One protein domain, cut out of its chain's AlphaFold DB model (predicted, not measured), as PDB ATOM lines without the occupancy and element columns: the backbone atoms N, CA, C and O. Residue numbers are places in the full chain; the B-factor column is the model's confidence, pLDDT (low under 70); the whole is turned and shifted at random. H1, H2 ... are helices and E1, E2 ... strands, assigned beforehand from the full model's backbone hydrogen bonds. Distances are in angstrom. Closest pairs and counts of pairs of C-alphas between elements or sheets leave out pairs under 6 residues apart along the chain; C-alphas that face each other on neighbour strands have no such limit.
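Overview. This is residues 79 to 215 of the 488 residues of the protein "Metallophos_2 domain-containing protein" of Zetaproteobacteria bacterium (UniProt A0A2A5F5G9). H1, H2 and H3 run along the domain as a triangle of helices, with H4 and H5 covering H2 and H3 on the side away from H1. The small hairpin E2-E3 packs on H1 on the side opposite to H4 and H5, and the short pair E1-E4 lies near the end of H1. The printed part has 137 residues with five named helices and four named strands, in the order H1 E1 E2 E3 E4 H2 H3 H4 H5; it is mostly helix, and both two-stranded sheets are antiparallel. It is compact, with a radius of gyration of the C-alphas of 14.4 A, and rounded, spanning 37 by 36 by 22 A.

Arrangement. H1, residues 85 to 106, and E1, residues 108 to 110, are closest at the C-alphas of Ile 103 and Arg 109, 5.4 A. E2, residues 117 to 120, and E3, residues 123 to 126, form a hairpin, with N 118 and O 125 2.8 A apart; the closest C-alphas of H1 and E3, Ile 95 and Ile 124, are 7.3 A apart. E4, residues 131 to 133, is antiparallel to E1, with N 109 and O 132 2.8 A apart. H3, residues 158 to 176, touches H1 at a shallow tilt of 20 degrees, the same way, closest at the C-alphas of Asp 97 and Leu 171, 6.2 A. H3, H4, residues 184 to 193, and H5, residues 201 to 214, form an up and down bundle, each running against the one before. H2, residues 138 to 151, touches H4, closest at the C-alphas of Ser 141 and Leu 192, 5.8 A. Every O i to N i+4 pair is within hydrogen-bond range in H1, H2, H3, H4 and H5.

Along the chain. H1 begins at C-alpha 85 (253.973, 362.810, 273.106) and is 31.4 A long; H3 is 26.5 A, H2 20.0 A. H5, 19.8 A, ends at C-alpha 214 (261.734, 370.972, 295.740).

Size, cuts and confidence. The C-alphas farthest apart, Asp 82 and Glu 180, are 43.6 A apart. The printed part has no cut and no long link. Residues 177 to 182 have pLDDT under 70.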
ATOM      1  N   GLU A  79     245.700 367.958 271.257       86.56
ATOM      2  CA  GLU A  79     244.427 367.233 271.205       86.56
ATOM      3  C   GLU A  79     244.378 366.202 270.073       86.56
ATOM      4  O   GLU A  79     243.503 365.337 270.072       86.56
ATOM      5  N   SER A  80     245.306 366.273 269.114       88.25
ATOM      6  CA  SER A  80     245.392 365.303 268.029       88.25
ATOM      7  C   SER A  80     245.917 363.960 268.556       88.25
ATOM      8  O   SER A  80     247.010 363.927 269.130       88.25
ATOM      9  N   PRO A  81     245.200 362.839 268.330       82.25
ATOM     10  CA  PRO A  81     245.639 361.511 268.768       82.25
ATOM     11  C   PRO A  81     246.991 361.081 268.184       82.25
ATOM     12  O   PRO A  81     247.715 360.311 268.811       82.25
ATOM     13  N   ASP A  82     247.332 361.596 267.000       87.69
ATOM     14  CA  ASP A  82     248.540 361.233 266.257       87.69
ATOM     15  C   ASP A  82     249.751 362.109 266.618       87.69
ATOM     16  O   ASP A  82     250.854 361.897 266.104       87.69
ATOM     17  N   PHE A  83     249.578 363.122 267.476       90.38
ATOM     18  CA  PHE A  83     250.678 364.011 267.823       90.38
ATOM     19  C   PHE A  83     251.656 363.324 268.790       90.38
ATOM     20  O   PHE A  83     251.253 362.891 269.873       90.38
ATOM     21  N   PRO A  84     252.960 363.234 268.457       91.69
ATOM     22  CA  PRO A  84     253.915 362.514 269.292       91.69
ATOM     23  C   PRO A  84     254.070 363.157 270.672       91.69
ATOM     24  O   PRO A  84     254.404 364.337 270.791       91.69
ATOM     25  N   ALA A  85     253.904 362.356 271.721       88.19
ATOM     26  CA  ALA A  85     253.973 362.810 273.106       88.19
ATOM     27  C   ALA A  85     255.303 363.504 273.466       88.19
ATOM     28  O   ALA A  85     255.306 364.525 274.149       88.19
ATOM     29  N   ASP A  86     256.433 363.004 272.962       86.75
ATOM     30  CA  ASP A  86     257.751 363.595 273.245       86.75
ATOM     31  C   ASP A  86     257.913 364.959 272.549       86.75
ATOM     32  O   ASP A  86     258.558 365.874 273.062       86.75
ATOM     33  N   LYS A  87     257.231 365.145 271.410       92.19
ATOM     34  CA  LYS A  87     257.138 366.443 270.735       92.19
ATOM     35  C   LYS A  87     256.270 367.421 271.532       92.19
ATOM     36  O   LYS A  87     256.610 368.598 271.592       92.19
ATOM     37  N   ALA A  88     255.200 366.950 272.178       93.12
ATOM     38  CA  ALA A  88     254.383 367.778 273.068       93.12
ATOM     39  C   ALA A  88     255.192 368.296 274.265       93.12
ATOM     40  O   ALA A  88     255.148 369.489 274.567       93.12
ATOM     41  N   LEU A  89     256.008 367.431 274.876       92.50
ATOM     42  CA  LEU A  89     256.892 367.825 275.973       92.50
ATOM     43  C   LEU A  89     257.932 368.869 275.530       92.50
ATOM     44  O   LEU A  89     258.107 369.886 276.197       92.50
ATOM     45  N   SER A  90     258.563 368.675 274.366       93.62
ATOM     46  CA  SER A  90     259.499 369.653 273.788       93.62
ATOM     47  C   SER A  90     258.838 371.006 273.477       93.62
ATOM     48  O   SER A  90     259.448 372.063 273.675       93.62
ATOM     49  N   PHE A  91     257.574 371.002 273.041       95.56
ATOM     50  CA  PHE A  91     256.810 372.230 272.809       95.56
ATOM     51  C   PHE A  91     256.542 372.971 274.118       95.56
ATOM     52  O   PHE A  91     256.768 374.176 274.179       95.56
ATOM     53  N   ILE A  92     256.125 372.260 275.171       94.94
ATOM     54  CA  ILE A  92     255.957 372.848 276.506       94.94
ATOM     55  C   ILE A  92     257.272 373.431 277.013       94.94
ATOM     56  O   ILE A  92     257.282 374.570 277.461       94.94
ATOM     57  N   ALA A  93     258.387 372.710 276.876       95.19
ATOM     58  CA  ALA A  93     259.702 373.209 277.272       95.19
ATOM     59  C   ALA A  93     260.050 374.533 276.571       95.19
ATOM     60  O   ALA A  93     260.467 375.493 277.213       95.19
ATOM     61  N   THR A  94     259.814 374.606 275.257       96.38
ATOM     62  CA  THR A  94     260.059 375.810 274.446       96.38
ATOM     63  C   THR A  94     259.161 376.973 274.874       96.38
ATOM     64  O   THR A  94     259.612 378.115 274.959       96.38
ATOM     65  N   ILE A  95     257.891 376.689 275.161       96.69
ATOM     66  CA  ILE A  95     256.924 377.680 275.635       96.69
ATOM     67  C   ILE A  95     257.312 378.198 277.028       96.69
ATOM     68  O   ILE A  95     257.316 379.408 277.238       96.69
ATOM     69  N   CYS A  96     257.690 377.315 277.957       96.88
ATOM     70  CA  CYS A  96     258.184 377.698 279.279       96.88
ATOM     71  C   CYS A  96     259.450 378.555 279.183       96.88
ATOM     72  O   CYS A  96     259.544 379.566 279.871       96.88
ATOM     73  N   ASP A  97     260.407 378.194 278.321       95.88
ATOM     74  CA  ASP A  97     261.636 378.972 278.118       95.88
ATOM     75  C   ASP A  97     261.322 380.384 277.605       95.88
ATOM     76  O   ASP A  97     261.831 381.366 278.143       95.88
ATOM     77  N   MET A  98     260.419 380.496 276.622       95.38
ATOM     78  CA  MET A  98     259.928 381.780 276.112       95.38
ATOM     79  C   MET A  98     259.244 382.602 277.210       95.38
ATOM     80  O   MET A  98     259.537 383.788 277.358       95.38
ATOM     81  N   TYR A  99     258.352 381.980 277.982       95.31
ATOM     82  CA  TYR A  99     257.586 382.624 279.046       95.31
ATOM     83  C   TYR A  99     258.489 383.150 280.171       95.31
ATOM     84  O   TYR A  99     258.412 384.323 280.533       95.31
ATOM     85  N   LEU A 100     259.386 382.308 280.689       94.19
ATOM     86  CA  LEU A 100     260.299 382.666 281.778       94.19
ATOM     87  C   LEU A 100     261.327 383.710 281.321       94.19
ATOM     88  O   LEU A 100     261.576 384.673 282.043       94.19
ATOM     89  N   SER A 101     261.851 383.584 280.096       92.19
ATOM     90  CA  SER A 101     262.727 384.597 279.496       92.19
ATOM     91  C   SER A 101     262.027 385.940 279.291       92.19
ATOM     92  O   SER A 101     262.668 386.989 279.325       92.19
ATOM     93  N   TYR A 102     260.722 385.934 279.009       91.88
ATOM     94  CA  TYR A 102     259.953 387.166 278.875       91.88
ATOM     95  C   TYR A 102     259.809 387.877 280.226       91.88
ATOM     96  O   TYR A 102     260.048 389.080 280.298       91.88
ATOM     97  N   ILE A 103     259.526 387.133 281.302       90.81
ATOM     98  CA  ILE A 103     259.451 387.689 282.660       90.81
ATOM     99  C   ILE A 103     260.758 388.373 283.051       90.81
ATOM    100  O   ILE A 103     260.741 389.536 283.440       90.81
ATOM    101  N   THR A 104     261.891 387.691 282.908       88.06
ATOM    102  CA  THR A 104     263.180 388.220 283.377       88.06
ATOM    103  C   THR A 104     263.676 389.421 282.578       88.06
ATOM    104  O   THR A 104     264.411 390.245 283.113       88.06
ATOM    105  N   ARG A 105     263.266 389.556 281.311       86.69
ATOM    106  CA  ARG A 105     263.635 390.697 280.458       86.69
ATOM    107  C   ARG A 105     262.682 391.883 280.576       86.69
ATOM    108  O   ARG A 105     263.123 393.015 280.406       86.69
ATOM    109  N   CYS A 106     261.391 391.634 280.802       85.44
ATOM    110  CA  CYS A 106     260.347 392.654 280.665       85.44
ATOM    111  C   CYS A 106     259.566 392.953 281.955       85.44
ATOM    112  O   CYS A 106     258.710 393.837 281.918       85.44
ATOM    113  N   ASP A 107     259.809 392.220 283.050       84.19
ATOM    114  CA  ASP A 107     259.064 392.305 284.322       84.19
ATOM    115  C   ASP A 107     257.533 392.177 284.142       84.19
ATOM    116  O   ASP A 107     256.703 392.820 284.787       84.19
ATOM    117  N   LYS A 108     257.142 391.357 283.162       87.94
ATOM    118  CA  LYS A 108     255.762 391.122 282.725       87.94
ATOM    119  C   LYS A 108     255.605 389.680 282.282       87.94
ATOM    120  O   LYS A 108     256.579 389.027 281.925       87.94
ATOM    121  N   ARG A 109     254.372 389.182 282.230       91.81
ATOM    122  CA  ARG A 109     254.075 387.820 281.778       91.81
ATOM    123  C   ARG A 109     253.170 387.794 280.553       91.81
ATOM    124  O   ARG A 109     252.328 388.672 280.357       91.81
ATOM    125  N   LEU A 110     253.345 386.742 279.763       92.69
ATOM    126  CA  LEU A 110     252.432 386.377 278.685       92.69
ATOM    127  C   LEU A 110     251.172 385.719 279.274       92.69
ATOM    128  O   LEU A 110     251.190 385.236 280.409       92.69
ATOM    129  N   ASP A 111     250.094 385.679 278.497       91.38
ATOM    130  CA  ASP A 111     248.968 384.777 278.763       91.38
ATOM    131  C   ASP A 111     249.396 383.326 278.504       91.38
ATOM    132  O   ASP A 111     249.860 382.965 277.420       91.38
ATOM    133  N   GLU A 112     249.230 382.494 279.519       89.44
ATOM    134  CA  GLU A 112     249.603 381.093 279.549       89.44
ATOM    135  C   GLU A 112     248.660 380.164 278.752       89.44
ATOM    136  O   GLU A 112     248.930 378.987 278.567       89.44
ATOM    137  N   GLY A 113     247.530 380.602 278.209       89.25
ATOM    138  CA  GLY A 113     246.679 379.720 277.405       89.25
ATOM    139  C   GLY A 113     247.447 379.072 276.239       89.25
ATOM    140  O   GLY A 113     247.968 379.768 275.379       89.25
ATOM    141  N   LEU A 114     247.460 377.733 276.114       91.19
ATOM    142  CA  LEU A 114     248.086 377.048 274.956       91.19
ATOM    143  C   LEU A 114     247.433 377.427 273.605       91.19
ATOM    144  O   LEU A 114     247.972 377.131 272.539       91.19
ATOM    145  N   SER A 115     246.265 378.076 273.628       90.88
ATOM    146  CA  SER A 115     245.649 378.712 272.458       90.88
ATOM    147  C   SER A 115     246.364 379.973 271.989       90.88
ATOM    148  O   SER A 115     246.215 380.345 270.829       90.88
ATOM    149  N   ASN A 116     247.151 380.591 272.864       94.06
ATOM    150  CA  ASN A 116     247.890 381.823 272.625       94.06
ATOM    151  C   ASN A 116     249.313 381.558 272.121       94.06
ATOM    152  O   ASN A 116     250.087 382.492 271.952       94.06
ATOM    153  N   PHE A 117     249.647 380.304 271.814       96.31
ATOM    154  CA  PHE A 117     250.908 379.914 271.191       96.31
ATOM    155  C   PHE A 117     250.632 379.222 269.861       96.31
ATOM    156  O   PHE A 117     249.726 378.392 269.753       96.31
ATOM    157  N   GLY A 118     251.414 379.562 268.840       96.44
ATOM    158  CA  GLY A 118     251.277 379.034 267.488       96.44
ATOM    159  C   GLY A 118     252.582 378.469 266.957       96.44
ATOM    160  O   GLY A 118     253.651 379.019 267.203       96.44
ATOM    161  N   PHE A 119     252.485 377.381 266.204       96.56
ATOM    162  CA  PHE A 119     253.608 376.702 265.575       96.56
ATOM    163  C   PHE A 119     253.661 376.993 264.071       96.56
ATOM    164  O   PHE A 119     252.638 376.940 263.383       96.56
ATOM    165  N   MET A 120     254.860 377.283 263.564       95.12
ATOM    166  CA  MET A 120     255.160 377.411 262.135       95.12
ATOM    167  C   MET A 120     256.650 377.152 261.895       95.12
ATOM    168  O   MET A 120     257.490 377.674 262.626       95.12
ATOM    169  N   ASP A 121     256.974 376.350 260.878       92.06
ATOM    170  CA  ASP A 121     258.345 376.117 260.395       92.06
ATOM    171  C   ASP A 121     259.358 375.758 261.504       92.06
ATOM    172  O   ASP A 121     260.478 376.263 261.553       92.06
ATOM    173  N   GLY A 122     258.951 374.888 262.435       90.31
ATOM    174  CA  GLY A 122     259.820 374.410 263.517       90.31
ATOM    175  C   GLY A 122     259.950 375.361 264.710       90.31
ATOM    176  O   GLY A 122     260.672 375.037 265.649       90.31
ATOM    177  N   LYS A 123     259.254 376.504 264.710       94.69
ATOM    178  CA  LYS A 123     259.296 377.498 265.790       94.69
ATOM    179  C   LYS A 123     257.917 377.751 266.386       94.69
ATOM    180  O   LYS A 123     256.895 377.630 265.709       94.69
ATOM    181  N   ILE A 124     257.914 378.114 267.665       96.75
ATOM    182  CA  ILE A 124     256.725 378.537 268.404       96.75
ATOM    183  C   ILE A 124     256.767 380.053 268.557       96.75
ATOM    184  O   ILE A 124     257.832 380.623 268.791       96.75
ATOM    185  N   TYR A 125     255.607 380.684 268.432       96.75
ATOM    186  CA  TYR A 125     255.420 382.121 268.575       96.75
ATOM    187  C   TYR A 125     254.216 382.405 269.465       96.75
ATOM    188  O   TYR A 125     253.240 381.650 269.461       96.75
ATOM    189  N   TYR A 126     254.265 383.519 270.185       95.81
ATOM    190  CA  TYR A 126     253.124 384.045 270.913       95.81
ATOM    191  C   TYR A 126     252.127 384.691 269.946       95.81
ATOM    192  O   TYR A 126     252.504 385.353 268.971       95.81
ATOM    193  N   LEU A 127     250.843 384.447 270.183       92.06
ATOM    194  CA  LEU A 127     249.750 384.849 269.307       92.06
ATOM    195  C   LEU A 127     248.909 385.969 269.890       92.06
ATOM    196  O   LEU A 127     248.266 386.642 269.095       92.06
ATOM    197  N   ASP A 128     248.853 386.146 271.210       89.12
ATOM    198  CA  ASP A 128     247.985 387.155 271.822       89.12
ATOM    199  C   ASP A 128     248.572 388.572 271.724       89.12
ATOM    200  O   ASP A 128     249.687 388.768 271.242       89.12
ATOM    201  N   ASP A 129     247.787 389.567 272.123       85.81
ATOM    202  CA  ASP A 129     248.183 390.979 272.145       85.81
ATOM    203  C   ASP A 129     248.203 391.537 273.581       85.81
ATOM    204  O   ASP A 129     248.638 392.668 273.802       85.81
ATOM    205  N   ASP A 130     247.743 390.744 274.552       82.62
ATOM    206  CA  ASP A 130     247.663 391.111 275.958       82.62
ATOM    207  C   ASP A 130     248.901 390.657 276.737       82.62
ATOM    208  O   ASP A 130     249.439 389.571 276.540       82.62
ATOM    209  N   ILE A 131     249.344 391.525 277.644       86.56
ATOM    210  CA  ILE A 131     250.496 391.315 278.516       86.56
ATOM    211  C   ILE A 131     250.078 391.702 279.930       86.56
ATOM    212  O   ILE A 131     249.444 392.741 280.134       86.56
ATOM    213  N   TYR A 132     250.461 390.889 280.907       86.31
ATOM    214  CA  TYR A 132     250.056 391.045 282.299       86.31
ATOM    215  C   TYR A 132     251.255 391.403 283.175       86.31
ATOM    216  O   TYR A 132     252.404 391.131 282.822       86.31
ATOM    217  N   ALA A 133     250.992 392.017 284.327       84.12
ATOM    218  CA  ALA A 133     252.020 392.188 285.348       84.12
ATOM    219  C   ALA A 133     252.538 390.813 285.794       84.12
ATOM    220  O   ALA A 133     251.771 389.847 285.844       84.12
ATOM    221  N   TRP A 134     253.835 390.721 286.093       88.38
ATOM    222  CA  TRP A 134     254.386 389.505 286.673       88.38
ATOM    223  C   TRP A 134     253.710 389.227 288.024       88.38
ATOM    224  O   TRP A 134     253.647 390.092 288.891       88.38
ATOM    225  N   ASP A 135     253.169 388.020 288.176       81.50
ATOM    226  CA  ASP A 135     252.422 387.578 289.359       81.50
ATOM    227  C   ASP A 135     253.192 386.533 290.168       81.50
ATOM    228  O   ASP A 135     252.608 385.695 290.855       81.50
ATOM    229  N   HIS A 136     254.523 386.583 290.071       83.94
ATOM    230  CA  HIS A 136     255.422 385.786 290.893       83.94
ATOM    231  C   HIS A 136     255.150 384.279 290.825       83.94
ATOM    232  O   HIS A 136     255.055 383.592 291.839       83.94
ATOM    233  N   PHE A 137     255.044 383.778 289.594       92.06
ATOM    234  CA  PHE A 137     254.797 382.377 289.244       92.06
ATOM    235  C   PHE A 137     253.386 381.857 289.521       92.06
ATOM    236  O   PHE A 137     253.112 380.729 289.127       92.06
ATOM    237  N   PHE A 138     252.464 382.639 290.090       84.06
ATOM    238  CA  PHE A 138     251.132 382.121 290.412       84.06
ATOM    239  C   PHE A 138     250.403 381.573 289.172       84.06
ATOM    240  O   PHE A 138     249.953 380.423 289.175       84.06
ATOM    241  N   ALA A 139     250.354 382.346 288.078       89.75
ATOM    242  CA  ALA A 139     249.782 381.872 286.816       89.75
ATOM    243  C   ALA A 139     250.575 380.702 286.220       89.75
ATOM    244  O   ALA A 139     249.985 379.757 285.702       89.75
ATOM    245  N   PHE A 140     251.904 380.720 286.339       95.00
ATOM    246  CA  PHE A 140     252.769 379.643 285.857       95.00
ATOM    247  C   PHE A 140     252.499 378.312 286.581       95.00
ATOM    248  O   PHE A 140     252.314 377.279 285.941       95.00
ATOM    249  N   SER A 141     252.396 378.330 287.908       94.50
ATOM    250  CA  SER A 141     252.081 377.160 288.735       94.50
ATOM    251  C   SER A 141     250.664 376.651 288.458       94.50
ATOM    252  O   SER A 141     250.454 375.451 288.257       94.50
ATOM    253  N   ALA A 142     249.686 377.558 288.344       91.44
ATOM    254  CA  ALA A 142     248.322 377.209 287.952       91.44
ATOM    255  C   ALA A 142     248.264 376.573 286.550       91.44
ATOM    256  O   ALA A 142     247.472 375.652 286.314       91.44
ATOM    257  N   TRP A 143     249.126 377.022 285.637       94.00
ATOM    258  CA  TRP A 143     249.241 376.491 284.284       94.00
ATOM    259  C   TRP A 143     249.781 375.065 284.256       94.00
ATOM    260  O   TRP A 143     249.148 374.190 283.657       94.00
ATOM    261  N   VAL A 144     250.881 374.810 284.972       95.38
ATOM    262  CA  VAL A 144     251.444 373.463 285.149       95.38
ATOM    263  C   VAL A 144     250.391 372.524 285.739       95.38
ATOM    264  O   VAL A 144     250.153 371.438 285.206       95.38
ATOM    265  N   ALA A 145     249.672 372.969 286.774       93.69
ATOM    266  CA  ALA A 145     248.583 372.193 287.359       93.69
ATOM    267  C   ALA A 145     247.437 371.933 286.359       93.69
ATOM    268  O   ALA A 145     246.855 370.845 286.325       93.69
ATOM    269  N   GLY A 146     247.125 372.912 285.505       93.25
ATOM    270  CA  GLY A 146     246.153 372.784 284.421       93.25
ATOM    271  C   GLY A 146     246.545 371.731 283.382       93.25
ATOM    272  O   GLY A 146     245.691 370.947 282.961       93.25
ATOM    273  N   TRP A 147     247.824 371.659 283.004       93.31
ATOM    274  CA  TRP A 147     248.332 370.621 282.104       93.31
ATOM    275  C   TRP A 147     248.218 369.231 282.700       93.31
ATOM    276  O   TRP A 147     247.759 368.321 282.013       93.31
ATOM    277  N   LEU A 148     248.578 369.072 283.975       93.44
ATOM    278  CA  LEU A 148     248.443 367.793 284.667       93.44
ATOM    279  C   LEU A 148     246.985 367.337 284.673       93.44
ATOM    280  O   LEU A 148     246.692 366.215 284.264       93.44
ATOM    281  N   ARG A 149     246.041 368.216 285.019       93.12
ATOM    282  CA  ARG A 149     244.611 367.869 284.986       93.12
ATOM    283  C   ARG A 149     244.111 367.510 283.585       93.12
ATOM    284  O   ARG A 149     243.276 366.622 283.450       93.12
ATOM    285  N   ARG A 150     244.605 368.186 282.544       91.69
ATOM    286  CA  ARG A 150     244.128 368.004 281.164       91.69
ATOM    287  C   ARG A 150     244.760 366.817 280.439       91.69
ATOM    288  O   ARG A 150     244.068 366.143 279.683       91.69
ATOM    289  N   TYR A 151     246.057 366.579 280.626       91.31
ATOM    290  CA  TYR A 151     246.849 365.690 279.769       91.31
ATOM    291  C   TYR A 151     247.371 364.431 280.472       91.31
ATOM    292  O   TYR A 151     247.910 363.555 279.794       91.31
ATOM    293  N   SER A 152     247.184 364.278 281.792       89.69
ATOM    294  CA  SER A 152     247.658 363.075 282.510       89.69
ATOM    295  C   SER A 152     246.999 361.775 282.045       89.69
ATOM    296  O   SER A 152     247.578 360.700 282.175       89.69
ATOM    297  N   HIS A 153     245.791 361.864 281.484       86.62
ATOM    298  CA  HIS A 153     245.073 360.724 280.910       86.62
ATOM    299  C   HIS A 153     245.412 360.460 279.438       86.62
ATOM    300  O   HIS A 153     244.950 359.464 278.886       86.62
ATOM    301  N   THR A 154     246.188 361.336 278.797       87.44
ATOM    302  CA  THR A 154     246.591 361.190 277.397       87.44
ATOM    303  C   THR A 154     248.086 360.913 277.308       87.44
ATOM    304  O   THR A 154     248.515 359.764 277.394       87.44
ATOM    305  N   TRP A 155     248.904 361.947 277.153       89.44
ATOM    306  CA  TRP A 155     250.328 361.803 276.877       89.44
ATOM    307  C   TRP A 155     251.218 362.135 278.086       89.44
ATOM    308  O   TRP A 155     252.321 361.589 278.174       89.44
ATOM    309  N   LEU A 156     250.751 362.943 279.048       89.56
ATOM    310  CA  LEU A 156     251.519 363.396 280.219       89.56
ATOM    311  C   LEU A 156     251.434 362.394 281.385       89.56
ATOM    312  O   LEU A 156     250.993 362.707 282.483       89.56
ATOM    313  N   ASN A 157     251.834 361.147 281.141       88.00
ATOM    314  CA  ASN A 157     251.866 360.113 282.180       88.00
ATOM    315  C   ASN A 157     252.952 360.380 283.250       88.00
ATOM    316  O   ASN A 157     253.718 361.341 283.156       88.00
ATOM    317  N   ALA A 158     253.065 359.499 284.250       86.38
ATOM    318  CA  ALA A 158     254.023 359.648 285.352       86.38
ATOM    319  C   ALA A 158     255.489 359.813 284.893       86.38
ATOM    320  O   ALA A 158     256.199 360.675 285.405       86.38
ATOM    321  N   SER A 159     255.935 359.043 283.892       90.31
ATOM    322  CA  SER A 159     257.305 359.141 283.361       90.31
ATOM    323  C   SER A 159     257.564 360.510 282.724       90.31
ATOM    324  O   SER A 159     258.548 361.176 283.043       90.31
ATOM    325  N   ARG A 160     256.633 360.991 281.891       92.94
ATOM    326  CA  ARG A 160     256.756 362.319 281.265       92.94
ATOM    327  C   ARG A 160     256.565 363.464 282.250       92.94
ATOM    328  O   ARG A 160     257.130 364.530 282.044       92.94
ATOM    329  N   SER A 161     255.821 363.247 283.330       93.06
ATOM    330  CA  SER A 161     255.688 364.228 284.411       93.06
ATOM    331  C   SER A 161     257.018 364.433 285.136       93.06
ATOM    332  O   SER A 161     257.391 365.573 285.386       93.06
ATOM    333  N   ARG A 162     257.803 363.369 285.363       93.50
ATOM    334  CA  ARG A 162     259.177 363.501 285.882       93.50
ATOM    335  C   ARG A 162     260.079 364.290 284.930       93.50
ATOM    336  O   ARG A 162     260.702 365.258 285.347       93.50
ATOM    337  N   GLN A 163     260.069 363.944 283.640       94.56
ATOM    338  CA  GLN A 163     260.841 364.673 282.622       94.56
ATOM    339  C   GLN A 163     260.437 366.154 282.536       94.56
ATOM    340  O   GLN A 163     261.285 367.034 282.367       94.56
ATOM    341  N   LEU A 164     259.139 366.444 282.672       95.31
ATOM    342  CA  LEU A 164     258.643 367.812 282.765       95.31
ATOM    343  C   LEU A 164     259.200 368.502 284.013       95.31
ATOM    344  O   LEU A 164     259.724 369.599 283.883       95.31
ATOM    345  N   GLY A 165     259.157 367.864 285.185       95.50
ATOM    346  CA  GLY A 165     259.739 368.395 286.422       95.50
ATOM    347  C   GLY A 165     261.217 368.775 286.273       95.50
ATOM    348  O   GLY A 165     261.597 369.896 286.605       95.50
ATOM    349  N   GLU A 166     262.037 367.894 285.692       94.38
ATOM    350  CA  GLU A 166     263.466 368.147 285.428       94.38
ATOM    351  C   GLU A 166     263.674 369.325 284.468       94.38
ATOM    352  O   GLU A 166     264.529 370.194 284.679       94.38
ATOM    353  N   THR A 167     262.851 369.386 283.420       95.44
ATOM    354  CA  THR A 167     262.874 370.470 282.436       95.44
ATOM    355  C   THR A 167     262.498 371.803 283.081       95.44
ATOM    356  O   THR A 167     263.211 372.791 282.912       95.44
ATOM    357  N   LEU A 168     261.406 371.839 283.849       96.19
ATOM    358  CA  LEU A 168     260.940 373.031 284.552       96.19
ATOM    359  C   LEU A 168     261.998 373.526 285.536       96.19
ATOM    360  O   LEU A 168     262.334 374.706 285.506       96.19
ATOM    361  N   ARG A 169     262.583 372.628 286.337       92.81
ATOM    362  CA  ARG A 169     263.681 372.951 287.255       92.81
ATOM    363  C   ARG A 169     264.853 373.602 286.522       92.81
ATOM    364  O   ARG A 169     265.328 374.660 286.928       92.81
ATOM    365  N   THR A 170     265.291 372.995 285.419       91.94
ATOM    366  CA  THR A 170     266.404 373.503 284.604       91.94
ATOM    367  C   THR A 170     266.109 374.902 284.064       91.94
ATOM    368  O   THR A 170     266.959 375.787 284.147       91.94
ATOM    369  N   LEU A 171     264.902 375.128 283.539       94.38
ATOM    370  CA  LEU A 171     264.498 376.423 282.990       94.38
ATOM    371  C   LEU A 171     264.341 377.495 284.077       94.38
ATOM    372  O   LEU A 171     264.778 378.627 283.886       94.38
ATOM    373  N   LEU A 172     263.756 377.147 285.222       92.94
ATOM    374  CA  LEU A 172     263.610 378.052 286.361       92.94
ATOM    375  C   LEU A 172     264.981 378.488 286.886       92.94
ATOM    376  O   LEU A 172     265.201 379.683 287.058       92.94
ATOM    377  N   HIS A 173     265.940 377.566 287.032       87.00
ATOM    378  CA  HIS A 173     267.320 377.938 287.357       87.00
ATOM    379  C   HIS A 173     267.965 378.785 286.256       87.00
ATOM    380  O   HIS A 173     268.538 379.829 286.549       87.00
ATOM    381  N   LYS A 174     267.847 378.390 284.983       88.31
ATOM    382  CA  LYS A 174     268.422 379.142 283.855       88.31
ATOM    383  C   LYS A 174     268.029 380.624 283.885       88.31
ATOM    384  O   LYS A 174     268.868 381.466 283.582       88.31
ATOM    385  N   HIS A 175     266.779 380.929 284.233       89.56
ATOM    386  CA  HIS A 175     266.249 382.294 284.186       89.56
ATOM    387  C   HIS A 175     266.328 383.048 285.516       89.56
ATOM    388  O   HIS A 175     266.532 384.255 285.491       89.56
ATOM    389  N   PHE A 176     266.208 382.377 286.666       83.94
ATOM    390  CA  PHE A 176     266.095 383.048 287.971       83.94
ATOM    391  C   PHE A 176     267.263 382.803 288.926       83.94
ATOM    392  O   PHE A 176     267.332 383.470 289.950       83.94
ATOM    393  N   ASN A 177     268.223 381.926 288.611       68.25
ATOM    394  CA  ASN A 177     269.353 381.665 289.517       68.25
ATOM    395  C   ASN A 177     270.308 382.870 289.664       68.25
ATOM    396  O   ASN A 177     271.129 382.893 290.573       68.25
ATOM    397  N   GLN A 178     270.216 383.865 288.772       56.16
ATOM    398  CA  GLN A 178     270.923 385.149 288.896       56.16
ATOM    399  C   GLN A 178     270.097 386.228 289.619       56.16
ATOM    400  O   GLN A 178     270.632 387.285 289.940       56.16
ATOM    401  N   SER A 179     268.809 385.983 289.872       57.06
ATOM    402  CA  SER A 179     267.936 386.907 290.592       57.06
ATOM    403  C   SER A 179     268.143 386.722 292.095       57.06
ATOM    404  O   SER A 179     267.898 385.641 292.631       57.06
ATOM    405  N   GLU A 180     268.616 387.767 292.776       54.19
ATOM    406  CA  GLU A 180     268.983 387.717 294.195       54.19
ATOM    407  C   GLU A 180     267.855 387.135 295.070       54.19
ATOM    408  O   GLU A 180     266.768 387.698 295.171       54.19
ATOM    409  N   GLY A 181     268.125 385.995 295.716       55.25
ATOM    410  CA  GLY A 181     267.272 385.425 296.766       55.25
ATOM    411  C   GLY A 181     266.046 384.633 296.304       55.25
ATOM    412  O   GLY A 181     265.270 384.209 297.156       55.25
ATOM    413  N   ILE A 182     265.863 384.401 294.999       68.19
ATOM    414  CA  ILE A 182     264.698 383.680 294.461       68.19
ATOM    415  C   ILE A 182     265.066 382.225 294.123       68.19
ATOM    416  O   ILE A 182     265.591 381.941 293.048       68.19
ATOM    417  N   ASP A 183     264.706 381.275 294.992       78.44
ATOM    418  CA  ASP A 183     264.699 379.841 294.649       78.44
ATOM    419  C   ASP A 183     263.434 379.511 293.831       78.44
ATOM    420  O   ASP A 183     262.441 378.990 294.339       78.44
ATOM    421  N   ALA A 184     263.440 379.900 292.551       86.62
ATOM    422  CA  ALA A 184     262.270 379.804 291.676       86.62
ATOM    423  C   ALA A 184     261.685 378.380 291.548       86.62
ATOM    424  O   ALA A 184     260.461 378.259 291.636       86.62
ATOM    425  N   PRO A 185     262.484 377.300 291.382       89.19
ATOM    426  CA  PRO A 185     261.952 375.939 291.428       89.19
ATOM    427  C   PRO A 185     261.182 375.656 292.713       89.19
ATOM    428  O   PRO A 185     260.066 375.142 292.658       89.19
ATOM    429  N   HIS A 186     261.738 376.050 293.855       83.19
ATOM    430  CA  HIS A 186     261.120 375.782 295.140       83.19
ATOM    431  C   HIS A 186     259.847 376.615 295.362       83.19
ATOM    432  O   HIS A 186     258.849 376.081 295.840       83.19
ATOM    433  N   ILE A 187     259.818 377.884 294.939       83.69
ATOM    434  CA  ILE A 187     258.598 378.717 294.969       83.69
ATOM    435  C   ILE A 187     257.481 378.069 294.143       83.69
ATOM    436  O   ILE A 187     256.342 377.976 294.602       83.69
ATOM    437  N   VAL A 188     257.798 377.590 292.936       90.44
ATOM    438  CA  VAL A 188     256.823 376.893 292.083       90.44
ATOM    439  C   VAL A 188     256.366 375.586 292.733       90.44
ATOM    440  O   VAL A 188     255.176 375.279 292.691       90.44
ATOM    441  N   ALA A 189     257.262 374.838 293.382       89.38
ATOM    442  CA  ALA A 189     256.898 373.633 294.128       89.38
ATOM    443  C   ALA A 189     255.889 373.936 295.250       89.38
ATOM    444  O   ALA A 189     254.872 373.254 295.351       89.38
ATOM    445  N   GLU A 190     256.128 374.980 296.050       81.12
ATOM    446  CA  GLU A 190     255.212 375.398 297.120       81.12
ATOM    447  C   GLU A 190     253.858 375.857 296.581       81.12
ATOM    448  O   GLU A 190     252.817 375.463 297.100       81.12
ATOM    449  N   GLN A 191     253.843 376.641 295.504       86.81
ATOM    450  CA  GLN A 191     252.589 377.064 294.883       86.81
ATOM    451  C   GLN A 191     251.811 375.889 294.290       86.81
ATOM    452  O   GLN A 191     250.584 375.905 294.309       86.81
ATOM    453  N   LEU A 192     252.496 374.867 293.769       89.44
ATOM    454  CA  LEU A 192     251.851 373.643 293.303       89.44
ATOM    455  C   LEU A 192     251.237 372.847 294.461       89.44
ATOM    456  O   LEU A 192     250.146 372.320 294.277       89.44
ATOM    457  N   LYS A 193     251.860 372.800 295.647       84.44
ATOM    458  CA  LYS A 193     251.274 372.142 296.836       84.44
ATOM    459  C   LYS A 193     249.932 372.755 297.251       84.44
ATOM    460  O   LYS A 193     249.066 372.038 297.739       84.44
ATOM    461  N   ASP A 194     249.741 374.051 297.002       79.69
ATOM    462  CA  ASP A 194     248.487 374.763 297.285       79.69
ATOM    463  C   ASP A 194     247.381 374.496 296.235       79.69
ATOM    464  O   ASP A 194     246.239 374.936 296.397       79.69
ATOM    465  N   MET A 195     247.688 373.791 295.137       87.19
ATOM    466  CA  MET A 195     246.745 373.520 294.046       87.19
ATOM    467  C   MET A 195     245.975 372.214 294.258       87.19
ATOM    468  O   MET A 195     246.495 371.209 294.730       87.19
ATOM    469  N   PHE A 196     244.721 372.192 293.802       86.44
ATOM    470  CA  PHE A 196     243.914 370.975 293.825       86.44
ATOM    471  C   PHE A 196     244.298 369.998 292.701       86.44
ATOM    472  O   PHE A 196     244.207 370.323 291.504       86.44
ATOM    473  N   PHE A 197     244.618 368.766 293.100       88.56
ATOM    474  CA  PHE A 197     244.817 367.617 292.222       88.56
ATOM    475  C   PHE A 197     243.871 366.473 292.619       88.56
ATOM    476  O   PHE A 197     243.855 366.056 293.775       88.56
ATOM    477  N   PRO A 198     243.062 365.941 291.684       87.31
ATOM    478  CA  PRO A 198     242.286 364.734 291.941       87.31
ATOM    479  C   PRO A 198     243.198 363.544 292.267       87.31
ATOM    480  O   PRO A 198     244.279 363.400 291.687       87.31
ATOM    481  N   SER A 199     242.731 362.662 293.152       82.94
ATOM    482  CA  SER A 199     243.462 361.460 293.554       82.94
ATOM    483  C   SER A 199     243.775 360.525 292.375       82.94
ATOM    484  O   SER A 199     243.140 360.559 291.318       82.94
ATOM    485  N   GLY A 200     244.782 359.667 292.558       85.38
ATOM    486  CA  GLY A 200     245.250 358.729 291.538       85.38
ATOM    487  C   GLY A 200     246.384 359.304 290.689       85.38
ATOM    488  O   GLY A 200     247.313 359.918 291.212       85.38
ATOM    489  N   ASN A 201     246.332 359.085 289.372       84.69
ATOM    490  CA  ASN A 201     247.456 359.390 288.480       84.69
ATOM    491  C   ASN A 201     247.811 360.884 288.423       84.69
ATOM    492  O   ASN A 201     248.983 361.204 288.258       84.69
ATOM    493  N   ILE A 202     246.828 361.783 288.559       91.38
ATOM    494  CA  ILE A 202     247.069 363.234 288.510       91.38
ATOM    495  C   ILE A 202     247.831 363.690 289.759       91.38
ATOM    496  O   ILE A 202     248.853 364.355 289.615       91.38
ATOM    497  N   GLN A 203     247.378 363.298 290.958       89.75
ATOM    498  CA  GLN A 203     248.098 363.566 292.209       89.75
ATOM    499  C   GLN A 203     249.524 363.014 292.145       89.75
ATOM    500  O   GLN A 203     250.472 363.760 292.340       89.75
ATOM    501  N   SER A 204     249.689 361.747 291.751       86.88
ATOM    502  CA  SER A 204     251.023 361.146 291.652       86.88
ATOM    503  C   SER A 204     251.923 361.897 290.663       86.88
ATOM    504  O   SER A 204     253.099 362.110 290.937       86.88
ATOM    505  N   ALA A 205     251.404 362.330 289.513       90.44
ATOM    506  CA  ALA A 205     252.162 363.128 288.552       90.44
ATOM    507  C   ALA A 205     252.581 364.498 289.118       90.44
ATOM    508  O   ALA A 205     253.715 364.926 288.891       90.44
ATOM    509  N   ALA A 206     251.692 365.155 289.870       91.25
ATOM    510  CA  ALA A 206     251.993 366.399 290.570       91.25
ATOM    511  C   ALA A 206     253.073 366.199 291.640       91.25
ATOM    512  O   ALA A 206     254.043 366.953 291.648       91.25
ATOM    513  N   ASP A 207     252.962 365.150 292.461       88.06
ATOM    514  CA  ASP A 207     253.921 364.832 293.526       88.06
ATOM    515  C   ASP A 207     255.339 364.674 292.971       88.06
ATOM    516  O   ASP A 207     256.272 365.257 293.507       88.06
ATOM    517  N   HIS A 208     255.501 363.977 291.841       89.88
ATOM    518  CA  HIS A 208     256.807 363.837 291.190       89.88
ATOM    519  C   HIS A 208     257.401 365.175 290.737       89.88
ATOM    520  O   HIS A 208     258.602 365.394 290.865       89.88
ATOM    521  N   ILE A 209     256.582 366.068 290.171       93.88
ATOM    522  CA  ILE A 209     257.054 367.393 289.750       93.88
ATOM    523  C   ILE A 209     257.423 368.228 290.976       93.88
ATOM    524  O   ILE A 209     258.486 368.842 290.982       93.88
ATOM    525  N   ILE A 210     256.578 368.224 292.011       89.50
ATOM    526  CA  ILE A 210     256.818 368.934 293.271       89.50
ATOM    527  C   ILE A 210     258.107 368.430 293.921       89.50
ATOM    528  O   ILE A 210     258.937 369.245 294.305       89.50
ATOM    529  N   GLU A 211     258.311 367.114 293.990       86.94
ATOM    530  CA  GLU A 211     259.520 366.490 294.528       86.94
ATOM    531  C   GLU A 211     260.767 366.936 293.756       86.94
ATOM    532  O   GLU A 211     261.724 367.406 294.361       86.94
ATOM    533  N   ILE A 212     260.751 366.877 292.420       90.50
ATOM    534  CA  ILE A 212     261.898 367.292 291.596       90.50
ATOM    535  C   ILE A 212     262.184 368.790 291.750       90.50
ATOM    536  O   ILE A 212     263.343 369.195 291.881       90.50
ATOM    537  N   LEU A 213     261.150 369.629 291.752       88.88
ATOM    538  CA  LEU A 213     261.301 371.072 291.916       88.88
ATOM    539  C   LEU A 213     261.811 371.437 293.316       88.88
ATOM    540  O   LEU A 213     262.687 372.292 293.428       88.88
ATOM    541  N   ALA A 214     261.318 370.763 294.356       81.12
ATOM    542  CA  ALA A 214     261.734 370.972 295.740       81.12
ATOM    543  C   ALA A 214     263.083 370.318 296.075       81.12
ATOM    544  O   ALA A 214     263.713 370.720 297.053       81.12
ATOM    545  N   SER A 215     263.521 369.327 295.289       78.06
ATOM    546  CA  SER A 215     264.773 368.610 295.525       78.06
ATOM    547  C   SER A 215     265.976 369.550 295.474       78.06
ATOM    548  O   SER A 215     266.009 370.533 294.732       78.06
TER     549      SER A 215